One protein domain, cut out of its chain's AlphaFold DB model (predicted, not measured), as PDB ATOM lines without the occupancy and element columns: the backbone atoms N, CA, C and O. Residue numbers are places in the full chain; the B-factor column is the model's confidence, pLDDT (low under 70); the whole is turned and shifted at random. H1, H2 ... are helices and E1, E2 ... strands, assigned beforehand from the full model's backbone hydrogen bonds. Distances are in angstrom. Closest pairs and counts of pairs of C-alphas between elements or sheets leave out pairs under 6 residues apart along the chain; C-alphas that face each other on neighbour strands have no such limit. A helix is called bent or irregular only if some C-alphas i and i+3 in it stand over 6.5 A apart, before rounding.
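Overview. This is residues 4 to 105 of the 105 residues of an uncharacterized protein of Flavobacterium cupreum (UniProt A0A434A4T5). A strongly twisted sheet of four strands has a long helical hairpin, H1 and H2, packed on it, with H2 over one face and H1 beside the strands. Short H3 crosses the sheet on the face opposite to H1, and small H4 grazes it. The 102 printed residues run E1 H1 H2 H3 E2 E3 E4 H4, a mixed class of helices and strands; the mixed sheet has the order E1 E4 E3 E2. The whole is compact, with a radius of gyration of the C-alphas of 13.5 A and spans of 40 by 27 by 25 A.

Along the chain. Find C-alpha 4 at (41.374, -24.885, 13.537), where E1, residues 4 to 6, begins. H1, residues 8 to 23, runs 22.4 A, and H2, residues 30 to 47, runs 25.8 A. H3 is residues 58 to 63; it is irregular, with C-alphas 59 and 62 7.7 A apart. Next come E2, residues 66 to 73, 22.5 A; E3, residues 76 to 85, 28.8 A; and E4, residues 88 to 96, 23.6 A, which bends by 56 degrees at residue 92. H4, residues 101 to 104, ends with C-alpha 104 at (44.406, 0.561, 10.315).

Arrangement. E2, E3 and E4 form a meander, each strand the antiparallel neighbour of the one before: look at N 68 and O 80, 2.9 A, and N 81 and O 93, 2.8 A. E1 is parallel to E4, with N 5 and O 89 at 2.9 A. H1 and H2, a hairpin, touch at Val 18 and Ala 33, their closest C-alphas, 5.0 A apart, opposite ways at a tilt of 37 degrees, only just steep. H3 is on the sheet, at a height of 9.5 A, and its closest C-alphas to E4 are those of Leu 63 and Gly 93, 5.0 A. H3 and H4 only just touch, with 3 pairs of C-alphas within 8 A, the closest those of Leu 60 and Glu 101, 7.1 A. Every O i to N i+4 pair is within hydrogen-bond range in H1, 13 of 14 in H2 and 0 of 2 in H3, where 2 of 3 O i to N i+3 pairs are; H4 is too short for such a pair.

Size, cuts and confidence. The C-alphas of Gly 28 and Asp 86 are the two farthest apart, 41.4 A. The printed part has no cut and no long link, and no printed residue is under 70 in pLDDT.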
ATOM      1  N   ILE A   4      40.699 -26.134  13.190       97.75
ATOM      2  CA  ILE A   4      41.374 -24.885  13.537       97.75
ATOM      3  C   ILE A   4      42.858 -25.207  13.683       97.75
ATOM      4  O   ILE A   4      43.227 -26.148  14.387       97.75
ATOM      5  N   ILE A   5      43.697 -24.485  12.949       97.94
ATOM      6  CA  ILE A   5      45.153 -24.646  12.938       97.94
ATOM      7  C   ILE A   5      45.767 -23.288  13.250       97.94
ATOM      8  O   ILE A   5      45.297 -22.280  12.735       97.94
ATOM      9  N   PHE A   6      46.817 -23.270  14.060       98.50
ATOM     10  CA  PHE A   6      47.591 -22.072  14.361       98.50
ATOM     11  C   PHE A   6      48.927 -22.151  13.625       98.50
ATOM     12  O   PHE A   6      49.560 -23.209  13.628       98.50
ATOM     13  N   GLU A   7      49.339 -21.063  12.980       98.38
ATOM     14  CA  GLU A   7      50.707 -20.946  12.472       98.38
ATOM     15  C   GLU A   7      51.713 -20.861  13.625       98.38
ATOM     16  O   GLU A   7      51.373 -20.442  14.733       98.38
ATOM     17  N   ASN A   8      52.960 -21.259  13.362       98.00
ATOM     18  CA  ASN A   8      54.012 -21.266  14.381       98.00
ATOM     19  C   ASN A   8      54.218 -19.873  14.989       98.00
ATOM     20  O   ASN A   8      54.252 -19.762  16.207       98.00
ATOM     21  N   ASP A   9      54.230 -18.821  14.170       96.69
ATOM     22  CA  ASP A   9      54.371 -17.434  14.628       96.69
ATOM     23  C   ASP A   9      53.252 -17.026  15.608       96.69
ATOM     24  O   ASP A   9      53.462 -16.230  16.523       96.69
ATOM     25  N   VAL A  10      52.051 -17.602  15.468       98.12
ATOM     26  CA  VAL A  10      50.937 -17.375  16.400       98.12
ATOM     27  C   VAL A  10      51.142 -18.130  17.714       98.12
ATOM     28  O   VAL A  10      50.800 -17.611  18.776       98.12
ATOM     29  N   LEU A  11      51.701 -19.341  17.662       98.00
ATOM     30  CA  LEU A  11      52.065 -20.091  18.867       98.00
ATOM     31  C   LEU A  11      53.179 -19.372  19.639       98.00
ATOM     32  O   LEU A  11      53.038 -19.148  20.839       98.00
ATOM     33  N   GLU A  12      54.220 -18.920  18.937       97.62
ATOM     34  CA  GLU A  12      55.313 -18.126  19.509       97.62
ATOM     35  C   GLU A  12      54.796 -16.818  20.124       97.62
ATOM     36  O   GLU A  12      55.183 -16.460  21.236       97.62
ATOM     37  N   TYR A  13      53.841 -16.146  19.469       96.56
ATOM     38  CA  TYR A  13      53.181 -14.968  20.034       96.56
ATOM     39  C   TYR A  13      52.529 -15.250  21.397       96.56
ATOM     40  O   TYR A  13      52.605 -14.407  22.293       96.56
ATOM     41  N   PHE A  14      51.869 -16.399  21.578       97.56
ATOM     42  CA  PHE A  14      51.252 -16.732  22.863       97.56
ATOM     43  C   PHE A  14      52.293 -16.977  23.957       97.56
ATOM     44  O   PHE A  14      52.122 -16.466  25.067       97.56
ATOM     45  N   ASP A  15      53.383 -17.675  23.641       96.69
ATOM     46  CA  ASP A  15      54.491 -17.891  24.577       96.69
ATOM     47  C   ASP A  15      55.120 -16.551  25.005       96.69
ATOM     48  O   ASP A  15      55.265 -16.263  26.203       96.69
ATOM     49  N   ASP A  16      55.392 -15.673  24.038       96.88
ATOM     50  CA  ASP A  16      55.917 -14.326  24.273       96.88
ATOM     51  C   ASP A  16      54.947 -13.450  25.070       96.88
ATOM     52  O   ASP A  16      55.366 -12.651  25.921       96.88
ATOM     53  N   LEU A  17      53.642 -13.592  24.830       95.94
ATOM     54  CA  LEU A  17      52.600 -12.879  25.558       95.94
ATOM     55  C   LEU A  17      52.594 -13.288  27.031       95.94
ATOM     56  O   LEU A  17      52.617 -12.412  27.901       95.94
ATOM     57  N   VAL A  18      52.603 -14.589  27.328       97.75
ATOM     58  CA  VAL A  18      52.644 -15.105  28.706       97.75
ATOM     59  C   VAL A  18      53.887 -14.589  29.424       97.75
ATOM     60  O   VAL A  18      53.782 -14.009  30.513       97.75
ATOM     61  N   PHE A  19      55.053 -14.723  28.790       97.50
ATOM     62  CA  PHE A  19      56.315 -14.239  29.341       97.50
ATOM     63  C   PHE A  19      56.287 -12.729  29.599       97.50
ATOM     64  O   PHE A  19      56.657 -12.267  30.682       97.50
ATOM     65  N   THR A  20      55.807 -11.945  28.633       96.19
ATOM     66  CA  THR A  20      55.743 -10.482  28.726       96.19
ATOM     67  C   THR A  20      54.808 -10.024  29.836       96.19
ATOM     68  O   THR A  20      55.170  -9.131  30.606       96.19
ATOM     69  N   LEU A  21      53.617 -10.614  29.935       95.75
ATOM     70  CA  LEU A  21      52.619 -10.238  30.936       95.75
ATOM     71  C   LEU A  21      53.110 -10.526  32.355       95.75
ATOM     72  O   LEU A  21      52.903  -9.706  33.250       95.75
ATOM     73  N   PHE A  22      53.800 -11.650  32.548       97.25
ATOM     74  CA  PHE A  22      54.415 -11.973  33.828       97.25
ATOM     75  C   PHE A  22      55.597 -11.046  34.145       97.25
ATOM     76  O   PHE A  22      55.618 -10.410  35.194       97.25
ATOM     77  N   LYS A  23      56.553 -10.893  33.217       97.81
ATOM     78  CA  LYS A  23      57.765 -10.077  33.427       97.81
ATOM     79  C   LYS A  23      57.462  -8.599  33.676       97.81
ATOM     80  O   LYS A  23      58.205  -7.936  34.390       97.81
ATOM     81  N   LYS A  24      56.403  -8.069  33.062       97.12
ATOM     82  CA  LYS A  24      55.950  -6.682  33.257       97.12
ATOM     83  C   LYS A  24      54.985  -6.518  34.436       97.12
ATOM     84  O   LYS A  24      54.389  -5.454  34.562       97.12
ATOM     85  N   GLU A  25      54.812  -7.551  35.260       96.69
ATOM     86  CA  GLU A  25      53.983  -7.529  36.472       96.69
ATOM     87  C   GLU A  25      52.503  -7.182  36.214       96.69
ATOM     88  O   GLU A  25      51.786  -6.758  37.119       96.69
ATOM     89  N   TYR A  26      51.997  -7.418  34.992       94.56
ATOM     90  CA  TYR A  26      50.548  -7.364  34.737       94.56
ATOM     91  C   TYR A  26      49.815  -8.456  35.520       94.56
ATOM     92  O   TYR A  26      48.665  -8.275  35.919       94.56
ATOM     93  N   PHE A  27      50.498  -9.576  35.755       96.56
ATOM     94  CA  PHE A  27      50.059 -10.635  36.644       96.56
ATOM     95  C   PHE A  27      51.158 -10.974  37.648       96.56
ATOM     96  O   PHE A  27      52.310 -11.162  37.267       96.56
ATOM     97  N   GLY A  28      50.786 -11.130  38.921       94.75
ATOM     98  CA  GLY A  28      51.720 -11.524  39.984       94.75
ATOM     99  C   GLY A  28      52.193 -12.981  39.910       94.75
ATOM    100  O   GLY A  28      53.116 -13.359  40.624       94.75
ATOM    101  N   PHE A  29      51.582 -13.807  39.051       96.75
ATOM    102  CA  PHE A  29      51.923 -15.218  38.871       96.75
ATOM    103  C   PHE A  29      51.935 -15.589  37.386       96.75
ATOM    104  O   PHE A  29      51.010 -15.235  36.654       96.75
ATOM    105  N   ALA A  30      52.926 -16.379  36.961       96.25
ATOM    106  CA  ALA A  30      53.024 -16.876  35.586       96.25
ATOM    107  C   ALA A  30      51.777 -17.675  35.168       96.25
ATOM    108  O   ALA A  30      51.274 -17.497  34.064       96.25
ATOM    109  N   GLN A  31      51.199 -18.463  36.084       97.94
ATOM    110  CA  GLN A  31      49.956 -19.193  35.822       97.94
ATOM    111  C   GLN A  31      48.789 -18.261  35.474       97.94
ATOM    112  O   GLN A  31      47.956 -18.593  34.641       97.94
ATOM    113  N   SER A  32      48.708 -17.078  36.090       97.88
ATOM    114  CA  SER A  32      47.660 -16.111  35.755       97.88
ATOM    115  C   SER A  32      47.851 -15.522  34.353       97.88
ATOM    116  O   SER A  32      46.855 -15.272  33.676       97.88
ATOM    117  N   ALA A  33      49.099 -15.352  33.904       97.62
ATOM    118  CA  ALA A  33      49.411 -14.958  32.531       97.62
ATOM    119  C   ALA A  33      49.082 -16.079  31.527       97.62
ATOM    120  O   ALA A  33      48.449 -15.800  30.511       97.62
ATOM    121  N   GLN A  34      49.409 -17.336  31.848       98.25
ATOM    122  CA  GLN A  34      49.015 -18.501  31.044       98.25
ATOM    123  C   GLN A  34      47.492 -18.581  30.900       98.25
ATOM    124  O   GLN A  34      46.979 -18.562  29.790       98.25
ATOM    125  N   ASN A  35      46.758 -18.514  32.015       98.25
ATOM    126  CA  ASN A  35      45.292 -18.540  32.012       98.25
ATOM    127  C   ASN A  35      44.675 -17.394  31.192       98.25
ATOM    128  O   ASN A  35      43.523 -17.482  30.769       98.25
ATOM    129  N   TYR A  36      45.382 -16.273  31.032       97.00
ATOM    130  CA  TYR A  36      44.938 -15.183  30.172       97.00
ATOM    131  C   TYR A  36      45.103 -15.534  28.688       97.00
ATOM    132  O   TYR A  36      44.175 -15.290  27.919       97.00
ATOM    133  N   ALA A  37      46.237 -16.121  28.294       97.25
ATOM    134  CA  ALA A  37      46.461 -16.603  26.932       97.25
ATOM    135  C   ALA A  37      45.503 -17.751  26.572       97.25
ATOM    136  O   ALA A  37      44.867 -17.699  25.520       97.25
ATOM    137  N   ASP A  38      45.301 -18.708  27.484       98.19
ATOM    138  CA  ASP A  38      44.386 -19.841  27.300       98.19
ATOM    139  C   ASP A  38      42.965 -19.366  26.972       98.19
ATOM    140  O   ASP A  38      42.343 -19.863  26.042       98.19
ATOM    141  N   LYS A  39      42.475 -18.310  27.635       98.12
ATOM    142  CA  LYS A  39      41.154 -17.724  27.339       98.12
ATOM    143  C   LYS A  39      41.026 -17.153  25.927       98.12
ATOM    144  O   LYS A  39      39.916 -17.093  25.401       98.12
ATOM    145  N   ILE A  40      42.124 -16.682  25.333       97.81
ATOM    146  CA  ILE A  40      42.132 -16.223  23.938       97.81
ATOM    147  C   ILE A  40      42.003 -17.441  23.021       97.81
ATOM    148  O   ILE A  40      41.193 -17.419  22.097       97.81
ATOM    149  N   VAL A  41      42.757 -18.506  23.297       98.06
ATOM    150  CA  VAL A  41      42.695 -19.767  22.543       98.06
ATOM    151  C   VAL A  41      41.306 -20.399  22.647       98.06
ATOM    152  O   VAL A  41      40.725 -20.744  21.620       98.06
ATOM    153  N   ASP A  42      40.731 -20.467  23.848       98.19
ATOM    154  CA  ASP A  42      39.382 -20.989  24.096       98.19
ATOM    155  C   ASP A  42      38.322 -20.232  23.290       98.19
ATOM    156  O   ASP A  42      37.454 -20.852  22.673       98.19
ATOM    157  N   PHE A  43      38.414 -18.899  23.251       97.94
ATOM    158  CA  PHE A  43      37.537 -18.059  22.434       97.94
ATOM    159  C   PHE A  43      37.702 -18.358  20.941       97.94
ATOM    160  O   PHE A  43      36.715 -18.535  20.234       97.94
ATOM    161  N   ILE A  44      38.937 -18.463  20.443       97.88
ATOM    162  CA  ILE A  44      39.183 -18.801  19.035       97.88
ATOM    163  C   ILE A  44      38.555 -20.157  18.702       97.88
ATOM    164  O   ILE A  44      37.848 -20.268  17.706       97.88
ATOM    165  N   ILE A  45      38.774 -21.172  19.537       97.19
ATOM    166  CA  ILE A  45      38.275 -22.527  19.290       97.19
ATOM    167  C   ILE A  45      36.745 -22.590  19.348       97.19
ATOM    168  O   ILE A  45      36.132 -23.301  18.554       97.19
ATOM    169  N   SER A  46      36.132 -21.864  20.280       96.12
ATOM    170  CA  SER A  46      34.695 -21.969  20.553       96.12
ATOM    171  C   SER A  46      33.846 -21.068  19.661       96.12
ATOM    172  O   SER A  46      32.716 -21.425  19.321       96.12
ATOM    173  N   ASP A  47      34.370 -19.901  19.282       95.94
ATOM    174  CA  ASP A  47      33.558 -18.828  18.713       95.94
ATOM    175  C   ASP A  47      33.912 -18.478  17.265       95.94
ATOM    176  O   ASP A  47      33.061 -17.907  16.584       95.94
ATOM    177  N   ILE A  48      35.096 -18.822  16.733       96.44
ATOM    178  CA  ILE A  48      35.534 -18.332  15.406       96.44
ATOM    179  C   ILE A  48      34.554 -18.653  14.270       96.44
ATOM    180  O   ILE A  48      34.411 -17.863  13.332       96.44
ATOM    181  N   SER A  49      33.841 -19.779  14.347       94.88
ATOM    182  CA  SER A  49      32.881 -20.176  13.320       94.88
ATOM    183  C   SER A  49      31.577 -19.386  13.329       94.88
ATOM    184  O   SER A  49      30.970 -19.223  12.266       94.88
ATOM    185  N   ASN A  50      31.177 -18.864  14.488       94.44
ATOM    186  CA  ASN A  50      29.905 -18.166  14.687       94.44
ATOM    187  C   ASN A  50      30.079 -16.660  14.913       94.44
ATOM    188  O   ASN A  50      29.126 -15.893  14.752       94.44
ATOM    189  N   PHE A  51      31.281 -16.217  15.275       96.12
ATOM    190  CA  PHE A  51      31.564 -14.821  15.552       96.12
ATOM    191  C   PHE A  51      31.597 -13.999  14.250       96.12
ATOM    192  O   PHE A  51      32.248 -14.397  13.277       96.12
ATOM    193  N   PRO A  52      30.932 -12.827  14.196       96.25
ATOM    194  CA  PRO A  52      30.990 -11.956  13.029       96.25
ATOM    195  C   PRO A  52      32.426 -11.511  12.733       96.25
ATOM    196  O   PRO A  52      33.051 -10.810  13.530       96.25
ATOM    197  N   HIS A  53      32.939 -11.889  11.564       96.88
ATOM    198  CA  HIS A  53      34.263 -11.484  11.105       96.88
ATOM    199  C   HIS A  53      34.192 -10.303  10.144       96.88
ATOM    200  O   HIS A  53      33.172 -10.034   9.505       96.88
ATOM    201  N   LYS A  54      35.314  -9.604  10.035       97.69
ATOM    202  CA  LYS A  54      35.527  -8.496   9.108       97.69
ATOM    203  C   LYS A  54      36.588  -8.873   8.083       97.69
ATOM    204  O   LYS A  54      37.415  -9.749   8.328       97.69
ATOM    205  N   LYS A  55      36.565  -8.194   6.935       98.06
ATOM    206  CA  LYS A  55      37.657  -8.261   5.960       98.06
ATOM    207  C   LYS A  55      38.842  -7.451   6.457       98.06
ATOM    208  O   LYS A  55      38.659  -6.344   6.962       98.06
ATOM    209  N   THR A  56      40.033  -8.011   6.306       98.44
ATOM    210  CA  THR A  56      41.273  -7.337   6.679       98.44
ATOM    211  C   THR A  56      41.614  -6.248   5.651       98.44
ATOM    212  O   THR A  56      41.524  -6.511   4.447       98.44
ATOM    213  N   PRO A  57      41.989  -5.029   6.089       97.69
ATOM    214  CA  PRO A  57      42.506  -3.983   5.206       97.69
ATOM    215  C   PRO A  57      43.714  -4.457   4.391       97.69
ATOM    216  O   PRO A  57      44.498  -5.273   4.867       97.69
ATOM    217  N   GLU A  58      43.900  -3.914   3.185       96.81
ATOM    218  CA  GLU A  58      44.986  -4.312   2.270       96.81
ATOM    219  C   GLU A  58      46.375  -4.225   2.920       96.81
ATOM    220  O   GLU A  58      47.176  -5.149   2.801       96.81
ATOM    221  N   THR A  59      46.618  -3.173   3.706       96.75
ATOM    222  CA  THR A  59      47.874  -2.946   4.439       96.75
ATOM    223  C   THR A  59      48.189  -4.025   5.476       96.75
ATOM    224  O   THR A  59      49.345  -4.161   5.869       96.75
ATOM    225  N   LEU A  60      47.191  -4.802   5.901       97.50
ATOM    226  CA  LEU A  60      47.301  -5.841   6.924       97.50
ATOM    227  C   LEU A  60      47.020  -7.249   6.391       97.50
ATOM    228  O   LEU A  60      46.997  -8.193   7.176       97.50
ATOM    229  N   GLN A  61      46.819  -7.433   5.082       96.75
ATOM    230  CA  GLN A  61      46.484  -8.750   4.518       96.75
ATOM    231  C   GLN A  61      47.563  -9.810   4.747       96.75
ATOM    232  O   GLN A  61      47.244 -10.994   4.763       96.75
ATOM    233  N   TYR A  62      48.813  -9.405   4.993       96.06
ATOM    234  CA  TYR A  62      49.880 -10.327   5.392       96.06
ATOM    235  C   TYR A  62      49.599 -11.039   6.726       96.06
ATOM    236  O   TYR A  62      50.196 -12.075   6.987       96.06
ATOM    237  N   LEU A  63      48.694 -10.505   7.557       97.06
ATOM    238  CA  LEU A  63      48.237 -11.147   8.789       97.06
ATOM    239  C   LEU A  63      47.074 -12.112   8.552       97.06
ATOM    240  O   LEU A  63      46.765 -12.873   9.459       97.06
ATOM    241  N   GLY A  64      46.418 -12.089   7.388       98.00
ATOM    242  CA  GLY A  64      45.269 -12.928   7.035       98.00
ATOM    243  C   GLY A  64      44.118 -12.136   6.409       98.00
ATOM    244  O   GLY A  64      43.932 -10.949   6.676       98.00
ATOM    245  N   SER A  65      43.298 -12.796   5.593       98.38
ATOM    246  CA  SER A  65      42.224 -12.175   4.798       98.38
ATOM    247  C   SER A  65      41.010 -11.714   5.608       98.38
ATOM    248  O   SER A  65      40.230 -10.869   5.151       98.38
ATOM    249  N   ASN A  66      40.799 -12.289   6.791       98.44
ATOM    250  CA  ASN A  66      39.701 -11.931   7.686       98.44
ATOM    251  C   ASN A  66      40.220 -11.757   9.110       98.44
ATOM    252  O   ASN A  66      41.251 -12.321   9.469       98.44
ATOM    253  N   TYR A  67      39.465 -11.033   9.932       98.50
ATOM    254  CA  TYR A  67      39.753 -10.929  11.356       98.50
ATOM    255  C   TYR A  67      38.491 -10.878  12.222       98.50
ATOM    256  O   TYR A  67      37.423 -10.435  11.786       98.50
ATOM    257  N   ILE A  68      38.630 -11.316  13.471       98.25
ATOM    258  CA  ILE A  68      37.669 -11.110  14.563       98.25
ATOM    259  C   ILE A  68      38.332 -10.316  15.689       98.25
ATOM    260  O   ILE A  68      39.555 -10.185  15.736       98.25
ATOM    261  N   PHE A  69      37.528  -9.778  16.604       96.94
ATOM    262  CA  PHE A  69      38.034  -9.079  17.782       96.94
ATOM    263  C   PHE A  69      37.660  -9.818  19.066       96.94
ATOM    264  O   PHE A  69      36.552 -10.331  19.204       96.94
ATOM    265  N   TYR A  70      38.571  -9.800  20.031       97.19
ATOM    266  CA  TYR A  70      38.396 -10.344  21.372       97.19
ATOM    267  C   TYR A  70      38.624  -9.239  22.404       97.19
ATOM    268  O   TYR A  70      39.603  -8.498  22.326       97.19
ATOM    269  N   LYS A  71      37.726  -9.101  23.381       96.31
ATOM    270  CA  LYS A  71      37.807  -8.055  24.414       96.31
ATOM    271  C   LYS A  71      37.833  -8.686  25.805       96.31
ATOM    272  O   LYS A  71      36.774  -8.861  26.402       96.31
ATOM    273  N   PRO A  72      39.019  -9.002  26.352       92.69
ATOM    274  CA  PRO A  72      39.123  -9.579  27.691       92.69
ATOM    275  C   PRO A  72      38.768  -8.574  28.792       92.69
ATOM    276  O   PRO A  72      38.449  -8.959  29.914       92.69
ATOM    277  N   ASN A  73      38.866  -7.274  28.499       91.75
ATOM    278  CA  ASN A  73      38.496  -6.184  29.394       91.75
ATOM    279  C   ASN A  73      38.177  -4.913  28.568       91.75
ATOM    280  O   ASN A  73      38.457  -4.884  27.369       91.75
ATOM    281  N   PRO A  74      37.642  -3.835  29.175       94.12
ATOM    282  CA  PRO A  74      37.270  -2.622  28.437       94.12
ATOM    283  C   PRO A  74      38.425  -1.857  27.770       94.12
ATOM    284  O   PRO A  74      38.177  -1.046  26.882       94.12
ATOM    285  N   LYS A  75      39.674  -2.061  28.207       94.00
ATOM    286  CA  LYS A  75      40.859  -1.328  27.728       94.00
ATOM    287  C   LYS A  75      41.622  -2.068  26.631       94.00
ATOM    288  O   LYS A  75      42.325  -1.425  25.855       94.00
ATOM    289  N   THR A  76      41.503  -3.392  26.574       94.50
ATOM    290  CA  THR A  76      42.255  -4.244  25.649       94.50
ATOM    291  C   THR A  76      41.324  -4.849  24.609       94.50
ATOM    292  O   THR A  76      40.310  -5.454  24.947       94.50
ATOM    293  N   THR A  77      41.687  -4.714  23.339       97.25
ATOM    294  CA  THR A  77      41.061  -5.422  22.219       97.25
ATOM    295  C   THR A  77      42.155  -6.180  21.480       97.25
ATOM    296  O   THR A  77      43.091  -5.559  20.981       97.25
ATOM    297  N   GLY A  78      42.056  -7.505  21.454       97.19
ATOM    298  CA  GLY A  78      42.844  -8.368  20.582       97.19
ATOM    299  C   GLY A  78      42.170  -8.491  19.220       97.19
ATOM    300  O   GLY A  78      40.942  -8.527  19.144       97.19
ATOM    301  N   TYR A  79      42.962  -8.564  18.159       97.81
ATOM    302  CA  TYR A  79      42.509  -8.809  16.795       97.81
ATOM    303  C   TYR A  79      43.157 -10.098  16.320       97.81
ATOM    304  O   TYR A  79      44.381 -10.213  16.344       97.81
ATOM    305  N   ILE A  80      42.328 -11.063  15.943       98.44
ATOM    306  CA  ILE A  80      42.753 -12.398  15.533       98.44
ATOM    307  C   ILE A  80      42.482 -12.505  14.045       98.44
ATOM    308  O   ILE A  80      41.328 -12.414  13.623       98.44
ATOM    309  N   PHE A  81      43.543 -12.675  13.272       98.62
ATOM    310  CA  PHE A  81      43.514 -12.748  11.825       98.62
ATOM    311  C   PHE A  81      43.614 -14.198  11.371       98.62
ATOM    312  O   PHE A  81      44.272 -15.025  12.010       98.62
ATOM    313  N   PHE A  82      42.917 -14.511  10.285       98.69
ATOM    314  CA  PHE A  82      42.825 -15.875   9.802       98.69
ATOM    315  C   PHE A  82      42.465 -15.972   8.324       98.69
ATOM    316  O   PHE A  82      41.756 -15.135   7.746       98.69
ATOM    317  N   GLU A  83      42.873 -17.099   7.753       98.38
ATOM    318  CA  GLU A  83      42.325 -17.637   6.519       98.38
ATOM    319  C   GLU A  83      41.197 -18.620   6.817       98.38
ATOM    320  O   GLU A  83      41.216 -19.357   7.807       98.38
ATOM    321  N   LYS A  84      40.196 -18.644   5.937       96.38
ATOM    322  CA  LYS A  84      39.050 -19.547   6.052       96.38
ATOM    323  C   LYS A  84      38.758 -20.214   4.723       96.38
ATOM    324  O   LYS A  84      38.598 -19.544   3.704       96.38
ATOM    325  N   ARG A  85      38.568 -21.532   4.763       95.38
ATOM    326  CA  ARG A  85      38.005 -22.315   3.661       95.38
ATOM    327  C   ARG A  85      36.968 -23.287   4.209       95.38
ATOM    328  O   ARG A  85      37.301 -24.189   4.976       95.38
ATOM    329  N   ASP A  86      35.717 -23.093   3.809       91.00
ATOM    330  CA  ASP A  86      34.558 -23.825   4.327       91.00
ATOM    331  C   ASP A  86      34.443 -23.699   5.860       91.00
ATOM    332  O   ASP A  86      34.242 -22.598   6.371       91.00
ATOM    333  N   GLN A  87      34.583 -24.802   6.596       91.19
ATOM    334  CA  GLN A  87      34.609 -24.849   8.066       91.19
ATOM    335  C   GLN A  87      36.031 -25.040   8.621       91.19
ATOM    336  O   GLN A  87      36.198 -25.550   9.723       91.19
ATOM    337  N   ASN A  88      37.064 -24.703   7.848       96.56
ATOM    338  CA  ASN A  88      38.452 -24.792   8.290       96.56
ATOM    339  C   ASN A  88      39.048 -23.396   8.427       96.56
ATOM    340  O   ASN A  88      38.842 -22.548   7.551       96.56
ATOM    341  N   TYR A  89      39.814 -23.201   9.493       98.38
ATOM    342  CA  TYR A  89      40.418 -21.932   9.869       98.38
ATOM    343  C   TYR A  89      41.916 -22.124  10.081       98.38
ATOM    344  O   TYR A  89      42.342 -23.058  10.766       98.38
ATOM    345  N   LEU A  90      42.703 -21.235   9.489       98.56
ATOM    346  CA  LEU A  90      44.129 -21.098   9.754       98.56
ATOM    347  C   LEU A  90      44.333 -19.746  10.427       98.56
ATOM    348  O   LEU A  90      44.086 -18.720   9.802       98.56
ATOM    349  N   ILE A  91      44.731 -19.754  11.692       98.75
ATOM    350  CA  ILE A  91      45.046 -18.546  12.450       98.75
ATOM    351  C   ILE A  91      46.461 -18.129  12.079       98.75
ATOM    352  O   ILE A  91      47.413 -18.857  12.360       98.75
ATOM    353  N   THR A  92      46.562 -16.973  11.438       98.56
ATOM    354  CA  THR A  92      47.770 -16.471  10.769       98.56
ATOM    355  C   THR A  92      48.382 -15.273  11.490       98.56
ATOM    356  O   THR A  92      49.523 -14.904  11.245       98.56
ATOM    357  N   GLY A  93      47.650 -14.641  12.411       97.50
ATOM    358  CA  GLY A  93      48.192 -13.518  13.165       97.50
ATOM    359  C   GLY A  93      47.321 -13.089  14.332       97.50
ATOM    360  O   GLY A  93      46.097 -13.231  14.311       97.50
ATOM    361  N   ILE A  94      47.955 -12.520  15.355       97.25
ATOM    362  CA  ILE A  94      47.269 -11.869  16.471       97.25
ATOM    363  C   ILE A  94      47.961 -10.540  16.760       97.25
ATOM    364  O   ILE A  94      49.182 -10.461  16.846       97.25
ATOM    365  N   THR A  95      47.174  -9.481  16.931       95.25
ATOM    366  CA  THR A  95      47.662  -8.194  17.440       95.25
ATOM    367  C   THR A  95      46.694  -7.623  18.472       95.25
ATOM    368  O   THR A  95      45.672  -8.233  18.790       95.25
ATOM    369  N   ASN A  96      46.988  -6.454  19.031       95.00
ATOM    370  CA  ASN A  96      46.082  -5.763  19.944       95.00
ATOM    371  C   ASN A  96      46.090  -4.247  19.717       95.00
ATOM    372  O   ASN A  96      46.911  -3.711  18.977       95.00
ATOM    373  N   ASN A  97      45.172  -3.540  20.375       95.81
ATOM    374  CA  ASN A  97      44.985  -2.093  20.239       95.81
ATOM    375  C   ASN A  97      46.166  -1.220  20.710       95.81
ATOM    376  O   ASN A  97      46.107  -0.000  20.559       95.81
ATOM    377  N   TYR A  98      47.221  -1.806  21.277       93.31
ATOM    378  CA  TYR A  98      48.461  -1.104  21.610       93.31
ATOM    379  C   TYR A  98      49.525  -1.217  20.505       93.31
ATOM    380  O   TYR A  98      50.531  -0.506  20.555       93.31
ATOM    381  N   CYS A  99      49.309  -2.074  19.505       93.25
ATOM    382  CA  CYS A  99      50.192  -2.247  18.356       93.25
ATOM    383  C   CYS A  99      49.890  -1.228  17.245       93.25
ATOM    384  O   CYS A  99      48.828  -0.602  17.210       93.25
ATOM    385  N   LYS A 100      50.842  -1.026  16.325       94.25
ATOM    386  CA  LYS A 100      50.712  -0.013  15.261       94.25
ATOM    387  C   LYS A 100      49.665  -0.409  14.226       94.25
ATOM    388  O   LYS A 100      48.931   0.455  13.763       94.25
ATOM    389  N   GLU A 101      49.580  -1.699  13.930       92.88
ATOM    390  CA  GLU A 101      48.659  -2.326  12.985       92.88
ATOM    391  C   GLU A 101      47.205  -2.002  13.334       92.88
ATOM    392  O   GLU A 101      46.400  -1.723  12.457       92.88
ATOM    393  N   ALA A 102      46.873  -1.928  14.627       92.69
ATOM    394  CA  ALA A 102      45.514  -1.636  15.073       92.69
ATOM    395  C   ALA A 102      45.002  -0.239  14.681       92.69
ATOM    396  O   ALA A 102      43.804   0.009  14.778       92.69
ATOM    397  N   LYS A 103      45.877   0.674  14.238       93.00
ATOM    398  CA  LYS A 103      45.471   1.990  13.719       93.00
ATOM    399  C   LYS A 103      44.795   1.913  12.350       93.00
ATOM    400  O   LYS A 103      44.125   2.866  11.969       93.00
ATOM    401  N   GLU A 104      44.972   0.802  11.643       91.31
ATOM    402  CA  GLU A 104      44.406   0.561  10.315       91.31
ATOM    403  C   GLU A 104      43.068  -0.217  10.375       91.31
ATOM    404  O   GLU A 104      42.479  -0.479   9.329       91.31
ATOM    405  N   LEU A 105      42.593  -0.612  11.575       87.25
ATOM    406  CA  LEU A 105      41.451  -1.525  11.801       87.25
ATOM    407  C   LEU A 105      40.134  -0.855  12.223       87.25
ATOM    408  O   LEU A 105      40.165   0.184  12.919       87.25
TER     409      LEU A 105